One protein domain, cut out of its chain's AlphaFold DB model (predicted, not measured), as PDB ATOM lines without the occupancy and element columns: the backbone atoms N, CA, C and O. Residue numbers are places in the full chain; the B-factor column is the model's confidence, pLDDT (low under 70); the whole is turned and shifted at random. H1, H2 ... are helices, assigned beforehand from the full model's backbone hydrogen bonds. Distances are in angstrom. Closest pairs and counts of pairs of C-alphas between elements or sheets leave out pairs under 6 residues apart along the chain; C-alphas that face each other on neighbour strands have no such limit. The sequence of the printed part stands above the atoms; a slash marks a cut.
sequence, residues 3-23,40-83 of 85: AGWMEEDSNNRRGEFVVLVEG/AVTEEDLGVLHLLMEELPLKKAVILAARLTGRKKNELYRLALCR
ATOM      1  N   ALA A   3     129.019 171.591 185.148       87.25
ATOM      2  CA  ALA A   3     127.608 171.874 184.895       87.25
ATOM      3  C   ALA A   3     126.713 170.622 184.990       87.25
ATOM      4  O   ALA A   3     125.706 170.653 185.683       87.25
ATOM      5  N   GLY A   4     127.112 169.499 184.380       91.56
ATOM      6  CA  GLY A   4     126.307 168.270 184.416       91.56
ATOM      7  C   GLY A   4     126.178 167.687 185.825       91.56
ATOM      8  O   GLY A   4     125.102 167.265 186.224       91.56
ATOM      9  N   TRP A   5     127.250 167.751 186.616       89.31
ATOM     10  CA  TRP A   5     127.236 167.314 188.014       89.31
ATOM     11  C   TRP A   5     126.330 168.193 188.896       89.31
ATOM     12  O   TRP A   5     125.672 167.695 189.806       89.31
ATOM     13  N   MET A   6     126.250 169.498 188.615       89.88
ATOM     14  CA  MET A   6     125.342 170.412 189.321       89.88
ATOM     15  C   MET A   6     123.865 170.173 188.989       89.88
ATOM     16  O   MET A   6     123.002 170.464 189.815       89.88
ATOM     17  N   GLU A   7     123.569 169.702 187.780       92.38
ATOM     18  CA  GLU A   7     122.203 169.412 187.334       92.38
ATOM     19  C   GLU A   7     121.692 168.057 187.843       92.38
ATOM     20  O   GLU A   7     120.484 167.876 187.978       92.38
ATOM     21  N   GLU A   8     122.597 167.132 188.171       93.50
ATOM     22  CA  GLU A   8     122.274 165.766 188.597       93.50
ATOM     23  C   GLU A   8     121.690 165.683 190.022       93.50
ATOM     24  O   GLU A   8     120.827 164.846 190.283       93.50
ATOM     25  N   ASP A   9     122.096 166.572 190.939       90.62
ATOM     26  CA  ASP A   9     121.536 166.649 192.296       90.62
ATOM     27  C   ASP A   9     121.410 168.104 192.772       90.62
ATOM     28  O   ASP A   9     122.363 168.885 192.773       90.62
ATOM     29  N   SER A  10     120.225 168.460 193.271       90.06
ATOM     30  CA  SER A  10     119.941 169.744 193.919       90.06
ATOM     31  C   SER A  10     120.900 170.110 195.066       90.06
ATOM     32  O   SER A  10     121.148 171.295 195.302       90.06
ATOM     33  N   ASN A  11     121.471 169.124 195.762       89.81
ATOM     34  CA  ASN A  11     122.451 169.340 196.823       89.81
ATOM     35  C   ASN A  11     123.816 169.793 196.288       89.81
ATOM     36  O   ASN A  11     124.501 170.538 196.983       89.81
ATOM     37  N   ASN A  12     124.173 169.460 195.043       89.56
ATOM     38  CA  ASN A  12     125.433 169.872 194.404       89.56
ATOM     39  C   ASN A  12     125.480 171.377 194.079       89.56
ATOM     40  O   ASN A  12     126.522 171.917 193.714       89.56
ATOM     41  N   ARG A  13     124.349 172.075 194.232       89.56
ATOM     42  CA  ARG A  13     124.218 173.531 194.066       89.56
ATOM     43  C   ARG A  13     124.293 174.298 195.387       89.56
ATOM     44  O   ARG A  13     124.099 175.513 195.396       89.56
ATOM     45  N   ARG A  14     124.501 173.605 196.509       88.44
ATOM     46  CA  ARG A  14     124.536 174.202 197.848       88.44
ATOM     47  C   ARG A  14     125.973 174.241 198.365       88.44
ATOM     48  O   ARG A  14     126.665 173.233 198.330       88.44
ATOM     49  N   GLY A  15     126.383 175.385 198.910       87.06
ATOM     50  CA  GLY A  15     127.715 175.580 199.497       87.06
ATOM     51  C   GLY A  15     128.725 176.222 198.541       87.06
ATOM     52  O   GLY A  15     128.357 176.735 197.487       87.06
ATOM     53  N   GLU A  16     129.993 176.215 198.944       89.50
ATOM     54  CA  GLU A  16     131.123 176.759 198.183       89.50
ATOM     55  C   GLU A  16     131.992 175.617 197.644       89.50
ATOM     56  O   GLU A  16     132.141 174.579 198.291       89.50
ATOM     57  N   PHE A  17     132.585 175.802 196.465       86.12
ATOM     58  CA  PHE A  17     133.473 174.819 195.847       86.12
ATOM     59  C   PHE A  17     134.679 175.495 195.200       86.12
ATOM     60  O   PHE A  17     134.608 176.621 194.708       86.12
ATOM     61  N   VAL A  18     135.795 174.771 195.181       86.75
ATOM     62  CA  VAL A  18     137.034 175.198 194.532       86.75
ATOM     63  C   VAL A  18     137.107 174.537 193.163       86.75
ATOM     64  O   VAL A  18     137.142 173.313 193.060       86.75
ATOM     65  N   VAL A  19     137.145 175.349 192.108       86.06
ATOM     66  CA  VAL A  19     137.385 174.865 190.746       86.06
ATOM     67  C   VAL A  19     138.862 175.038 190.431       86.06
ATOM     68  O   VAL A  19     139.367 176.159 190.395       86.06
ATOM     69  N   LEU A  20     139.551 173.925 190.189       85.75
ATOM     70  CA  LEU A  20     140.922 173.956 189.706       85.75
ATOM     71  C   LEU A  20     140.896 173.968 188.178       85.75
ATOM     72  O   LEU A  20     140.554 172.973 187.544       85.75
ATOM     73  N   VAL A  21     141.217 175.118 187.595       83.44
ATOM     74  CA  VAL A  21     141.363 175.256 186.147       83.44
ATOM     75  C   VAL A  21     142.820 174.992 185.808       83.44
ATOM     76  O   VAL A  21     143.710 175.690 186.300       83.44
ATOM     77  N   GLU A  22     143.074 173.973 184.989       81.38
ATOM     78  CA  GLU A  22     144.414 173.772 184.453       81.38
ATOM     79  C   GLU A  22     144.794 174.971 183.579       81.38
ATOM     80  O   GLU A  22     144.033 175.419 182.719       81.38
ATOM     81  N   GLY A  23     145.980 175.530 183.822       74.62
ATOM     82  CA  GLY A  23     146.533 176.524 182.916       74.62
ATOM     83  C   GLY A  23     146.740 175.875 181.554       74.62
ATOM     84  O   GLY A  23     147.235 174.749 181.481       74.62
ATOM     85  N   ALA A  40     145.243 170.594 165.196       76.50
ATOM     86  CA  ALA A  40     144.375 171.448 164.390       76.50
ATOM     87  C   ALA A  40     144.500 172.932 164.783       76.50
ATOM     88  O   ALA A  40     144.740 173.260 165.950       76.50
ATOM     89  N   VAL A  41     144.322 173.825 163.806       80.44
ATOM     90  CA  VAL A  41     144.216 175.271 164.043       80.44
ATOM     91  C   VAL A  41     143.011 175.548 164.944       80.44
ATOM     92  O   VAL A  41     141.901 175.097 164.672       80.44
ATOM     93  N   THR A  42     143.247 176.280 166.029       85.00
ATOM     94  CA  THR A  42     142.227 176.653 167.018       85.00
ATOM     95  C   THR A  42     141.613 178.017 166.700       85.00
ATOM     96  O   THR A  42     142.159 178.785 165.906       85.00
ATOM     97  N   GLU A  43     140.491 178.356 167.338       83.50
ATOM     98  CA  GLU A  43     139.861 179.679 167.196       83.50
ATOM     99  C   GLU A  43     140.788 180.823 167.623       83.50
ATOM    100  O   GLU A  43     140.815 181.869 166.981       83.50
ATOM    101  N   GLU A  44     141.612 180.614 168.649       85.06
ATOM    102  CA  GLU A  44     142.598 181.611 169.069       85.06
ATOM    103  C   GLU A  44     143.674 181.851 168.005       85.06
ATOM    104  O   GLU A  44     144.058 182.993 167.763       85.06
ATOM    105  N   ASP A  45     144.132 180.792 167.326       87.94
ATOM    106  CA  ASP A  45     145.117 180.913 166.247       87.94
ATOM    107  C   ASP A  45     144.553 181.749 165.084       87.94
ATOM    108  O   ASP A  45     145.264 182.558 164.482       87.94
ATOM    109  N   LEU A  46     143.256 181.577 164.796       89.12
ATOM    110  CA  LEU A  46     142.523 182.390 163.826       89.12
ATOM    111  C   LEU A  46     142.362 183.838 164.296       89.12
ATOM    112  O   LEU A  46     142.525 184.745 163.483       89.12
ATOM    113  N   GLY A  47     142.087 184.063 165.582       89.62
ATOM    114  CA  GLY A  47     141.997 185.403 166.165       89.62
ATOM    115  C   GLY A  47     143.311 186.178 166.040       89.62
ATOM    116  O   GLY A  47     143.314 187.325 165.597       89.62
ATOM    117  N   VAL A  48     144.443 185.526 166.333       91.38
ATOM    118  CA  VAL A  48     145.783 186.109 166.148       91.38
ATOM    119  C   VAL A  48     146.048 186.427 164.676       91.38
ATOM    120  O   VAL A  48     146.529 187.512 164.355       91.38
ATOM    121  N   LEU A  49     145.740 185.496 163.769       91.69
ATOM    122  CA  LEU A  49     145.914 185.705 162.332       91.69
ATOM    123  C   LEU A  49     145.069 186.878 161.817       91.69
ATOM    124  O   LEU A  49     145.578 187.678 161.037       91.69
ATOM    125  N   HIS A  50     143.818 186.990 162.263       91.94
ATOM    126  CA  HIS A  50     142.905 188.057 161.862       91.94
ATOM    127  C   HIS A  50     143.431 189.431 162.278       91.94
ATOM    128  O   HIS A  50     143.629 190.282 161.416       91.94
ATOM    129  N   LEU A  51     143.780 189.595 163.556       93.88
ATOM    130  CA  LEU A  51     144.337 190.844 164.080       93.88
ATOM    131  C   LEU A  51     145.615 191.262 163.335       93.88
ATOM    132  O   LEU A  51     145.836 192.430 163.040       93.88
ATOM    133  N   LEU A  52     146.471 190.298 162.982       94.06
ATOM    134  CA  LEU A  52     147.681 190.588 162.213       94.06
ATOM    135  C   LEU A  52     147.389 190.989 160.763       94.06
ATOM    136  O   LEU A  52     148.187 191.715 160.177       94.06
ATOM    137  N   MET A  53     146.308 190.491 160.162       93.75
ATOM    138  CA  MET A  53     145.916 190.826 158.789       93.75
ATOM    139  C   MET A  53     145.287 192.214 158.668       93.75
ATOM    140  O   MET A  53     145.354 192.790 157.585       93.75
ATOM    141  N   GLU A  54     144.722 192.754 159.748       93.88
ATOM    142  CA  GLU A  54     144.237 194.142 159.791       93.88
ATOM    143  C   GLU A  54     145.390 195.142 159.612       93.88
ATOM    144  O   GLU A  54     145.259 196.133 158.899       93.88
ATOM    145  N   GLU A  55     146.556 194.830 160.183       94.38
ATOM    146  CA  GLU A  55     147.696 195.752 160.246       94.38
ATOM    147  C   GLU A  55     148.817 195.426 159.244       94.38
ATOM    148  O   GLU A  55     149.714 196.240 158.999       94.38
ATOM    149  N   LEU A  56     148.834 194.214 158.671       93.56
ATOM    150  CA  LEU A  56     149.949 193.727 157.856       93.56
ATOM    151  C   LEU A  56     149.487 193.018 156.576       93.56
ATOM    152  O   LEU A  56     148.494 192.295 156.573       93.56
ATOM    153  N   PRO A  57     150.295 193.074 155.495       92.62
ATOM    154  CA  PRO A  57     150.053 192.259 154.313       92.62
ATOM    155  C   PRO A  57     149.989 190.767 154.659       92.62
ATOM    156  O   PRO A  57     150.847 190.264 155.393       92.62
ATOM    157  N   LEU A  58     149.052 190.045 154.035       90.62
ATOM    158  CA  LEU A  58     148.762 188.615 154.222       90.62
ATOM    159  C   LEU A  58     150.005 187.747 154.488       90.62
ATOM    160  O   LEU A  58     150.070 186.979 155.446       90.62
ATOM    161  N   LYS A  59     151.036 187.887 153.647       90.81
ATOM    162  CA  LYS A  59     152.272 187.098 153.750       90.81
ATOM    163  C   LYS A  59     152.999 187.308 155.084       90.81
ATOM    164  O   LYS A  59     153.539 186.347 155.625       90.81
ATOM    165  N   LYS A  60     153.040 188.542 155.598       92.19
ATOM    166  CA  LYS A  60     153.667 188.873 156.888       92.19
ATOM    167  C   LYS A  60     152.793 188.413 158.051       92.19
ATOM    168  O   LYS A  60     153.327 187.788 158.964       92.19
ATOM    169  N   ALA A  61     151.483 188.646 157.972       93.56
ATOM    170  CA  ALA A  61     150.529 188.212 158.988       93.56
ATOM    171  C   ALA A  61     150.602 186.695 159.222       93.56
ATOM    172  O   ALA A  61     150.799 186.249 160.347       93.56
ATOM    173  N   VAL A  62     150.595 185.896 158.150       91.88
ATOM    174  CA  VAL A  62     150.679 184.428 158.233       91.88
ATOM    175  C   VAL A  62     152.012 183.946 158.822       91.88
ATOM    176  O   VAL A  62     152.031 182.988 159.593       91.88
ATOM    177  N   ILE A  63     153.138 184.591 158.492       90.44
ATOM    178  CA  ILE A  63     154.451 184.234 159.062       90.44
ATOM    179  C   ILE A  63     154.484 184.521 160.567       90.44
ATOM    180  O   ILE A  63     154.992 183.704 161.333       90.44
ATOM    181  N   LEU A  64     153.962 185.672 160.994       89.69
ATOM    182  CA  LEU A  64     153.927 186.043 162.407       89.69
ATOM    183  C   LEU A  64     152.945 185.175 163.192       89.69
ATOM    184  O   LEU A  64     153.317 184.665 164.244       89.69
ATOM    185  N   ALA A  65     151.757 184.918 162.647       89.44
ATOM    186  CA  ALA A  65     150.783 184.011 163.238       89.44
ATOM    187  C   ALA A  65     151.380 182.610 163.425       89.44
ATOM    188  O   ALA A  65     151.301 182.064 164.519       89.44
ATOM    189  N   ALA A  66     152.071 182.063 162.417       88.38
ATOM    190  CA  ALA A  66     152.754 180.770 162.525       88.38
ATOM    191  C   ALA A  66     153.819 180.752 163.636       88.38
ATOM    192  O   ALA A  66     153.927 179.775 164.369       88.38
ATOM    193  N   ARG A  67     154.585 181.841 163.797       85.62
ATOM    194  CA  ARG A  67     155.601 181.965 164.857       85.62
ATOM    195  C   ARG A  67     155.001 182.106 166.256       85.62
ATOM    196  O   ARG A  67     155.586 181.594 167.201       85.62
ATOM    197  N   LEU A  68     153.875 182.805 166.387       85.12
ATOM    198  CA  LEU A  68     153.196 183.031 167.668       85.12
ATOM    199  C   LEU A  68     152.423 181.797 168.139       85.12
ATOM    200  O   LEU A  68     152.429 181.475 169.321       85.12
ATOM    201  N   THR A  69     151.771 181.109 167.204       83.12
ATOM    202  CA  THR A  69     150.881 179.969 167.483       83.12
ATOM    203  C   THR A  69     151.587 178.619 167.367       83.12
ATOM    204  O   THR A  69     151.070 177.601 167.817       83.12
ATOM    205  N   GLY A  70     152.763 178.583 166.731       79.56
ATOM    206  CA  GLY A  70     153.450 177.340 166.392       79.56
ATOM    207  C   GLY A  70     152.715 176.511 165.331       79.56
ATOM    208  O   GLY A  70     152.955 175.311 165.237       79.56
ATOM    209  N   ARG A  71     151.796 177.100 164.550       84.44
ATOM    210  CA  ARG A  71     151.043 176.400 163.490       84.44
ATOM    211  C   ARG A  71     151.763 176.405 162.148       84.44
ATOM    212  O   ARG A  71     152.622 177.241 161.865       84.44
ATOM    213  N   LYS A  72     151.370 175.477 161.268       83.25
ATOM    214  CA  LYS A  72     151.930 175.373 159.915       83.25
ATOM    215  C   LYS A  72     151.534 176.595 159.096       83.25
ATOM    216  O   LYS A  72     150.358 176.837 158.833       83.25
ATOM    217  N   LYS A  73     152.541 177.306 158.586       85.19
ATOM    218  CA  LYS A  73     152.363 178.453 157.684       85.19
ATOM    219  C   LYS A  73     151.414 178.139 156.519       85.19
ATOM    220  O   LYS A  73     150.555 178.950 156.208       85.19
ATOM    221  N   ASN A  74     151.542 176.965 155.897       86.38
ATOM    222  CA  ASN A  74     150.712 176.562 154.751       86.38
ATOM    223  C   ASN A  74     149.235 176.347 155.115       86.38
ATOM    224  O   ASN A  74     148.362 176.447 154.255       86.38
ATOM    225  N   GLU A  75     148.949 176.002 156.367       87.19
ATOM    226  CA  GLU A  75     147.588 175.820 156.864       87.19
ATOM    227  C   GLU A  75     146.950 177.174 157.171       87.19
ATOM    228  O   GLU A  75     145.901 177.491 156.615       87.19
ATOM    229  N   LEU A  76     147.654 178.027 157.921       87.19
ATOM    230  CA  LEU A  76     147.233 179.407 158.178       87.19
ATOM    231  C   LEU A  76     147.064 180.216 156.884       87.19
ATOM    232  O   LEU A  76     146.136 181.006 156.772       87.19
ATOM    233  N   TYR A  77     147.918 179.996 155.879       90.31
ATOM    234  CA  TYR A  77     147.808 180.665 154.581       90.31
ATOM    235  C   TYR A  77     146.526 180.285 153.834       90.31
ATOM    236  O   TYR A  77     145.844 181.159 153.306       90.31
ATOM    237  N   ARG A  78     146.172 178.992 153.811       88.75
ATOM    238  CA  ARG A  78     144.914 178.524 153.204       88.75
ATOM    239  C   ARG A  78     143.699 179.103 153.925       88.75
ATOM    240  O   ARG A  78     142.775 179.566 153.268       88.75
ATOM    241  N   LEU A  79     143.726 179.113 155.256       87.56
ATOM    242  CA  LEU A  79     142.646 179.672 156.075       87.56
ATOM    243  C   LEU A  79     142.483 181.178 155.871       87.56
ATOM    244  O   LEU A  79     141.358 181.662 155.803       87.56
ATOM    245  N   ALA A  80     143.592 181.903 155.732       88.00
ATOM    246  CA  ALA A  80     143.570 183.322 155.420       88.00
ATOM    247  C   ALA A  80     142.966 183.591 154.036       88.00
ATOM    248  O   ALA A  80     142.121 184.463 153.909       88.00
ATOM    249  N   LEU A  81     143.345 182.823 153.008       88.19
ATOM    250  CA  LEU A  81     142.782 182.975 151.660       88.19
ATOM    251  C   LEU A  81     141.272 182.722 151.617       88.19
ATOM    252  O   LEU A  81     140.568 183.427 150.910       88.19
ATOM    253  N   CYS A  82     140.773 181.772 152.411       82.25
ATOM    254  CA  CYS A  82     139.339 181.497 152.538       82.25
ATOM    255  C   CYS A  82     138.543 182.626 153.227       82.25
ATOM    256  O   CYS A  82     137.328 182.526 153.342       82.25
ATOM    257  N   ARG A  83     139.225 183.641 153.768       71.25
ATOM    258  CA  ARG A  83     138.657 184.746 154.554       71.25
ATOM    259  C   ARG A  83     138.860 186.121 153.913       71.25
ATOM    260  O   ARG A  83     138.378 187.096 154.468       71.25
TER     261      ARG A  83
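This is residues 3 to 23 and 40 to 83 of the 85 residues of the protein "16S rRNA (Cytidine1402-2'-O)-methyltransferase" of Candidatus Kentron sp. FM (UniProt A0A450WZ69). Two separate pieces lie far apart with no contact between their helices: a small one of two short helices, H1 and H2, and a larger cluster of three, in which H3 and H4 form a helical hairpin and H5 packs steeply on H4. From the small piece a stretch of chain sticks out, residues 15 to 23 standing free, and breaks off at a cut before the cluster. The printed part has 65 residues with five named helices, H1 to H5 in order along the chain, and no named strand; the class is all helix. The whole is extended, with a radius of gyration of the C-alphas of 19.6 A and spans of 55 by 21 by 20 A, the length coming from the distance between the two pieces.

H1, residues 3 to 8, and H2, residues 10 to 13, only just touch, and only at the corner by their tight link, with 3 pairs of C-alphas within 8 A; the closest C-alphas are those of Met 6 and Asn 12, 5.1 A apart. H3, residues 43 to 55, and H4, residues 58 to 69, touch and form a hairpin, at a steep tilt of 38 degrees, opposite ways; their closest C-alphas, of Leu 52 and Ala 61, are 4.9 A apart. H5, residues 73 to 81, touches H4 at a steep tilt of 51 degrees, opposite ways, the closest C-alphas being those of Ala 66 and Lys 73, 5.4 A apart. H5 only just touches H3, with 3 pairs of C-alphas within 8 A and residues 46 to 49 of H3 alone; the closest C-alphas are those of Leu 49 and Leu 76, 7.7 A apart. These two run the same way at a steep tilt of 69 degrees, only just short of about perpendicular. The packing of the helices is mostly crossed, none of these three pairs being at a shallow tilt. H1 and H2 are each apart from H3, H4 and H5. Every O i to N i+4 pair is within hydrogen-bond range in H1, H4 and H5, and 8 of 9 are in H3; H2 is too short for such a pair.

H1 begins at C-alpha 3, (127.608, 171.874, 184.895), and H2 has four residues. H3, the longest helix, measures 19.2 A from C-alpha 43, (139.861, 179.679, 167.196), to C-alpha 55. H4 measures 16.0 A and H5 12.2 A, ending at C-alpha 81, (142.782, 182.975, 151.660).

The two C-alphas farthest apart, of Asn 11 and Pro 57, are 55.6 A apart. Residues 24 to 39 are not printed, and C-alphas 23 and 40 are 19.3 A apart across that cut, which lies in the link from H2 to H3. The links H1 to H2, H3 to H4 and H4 to H5 are tight. The mean pLDDT of the printed part is 87.9, and no printed residue is under 70.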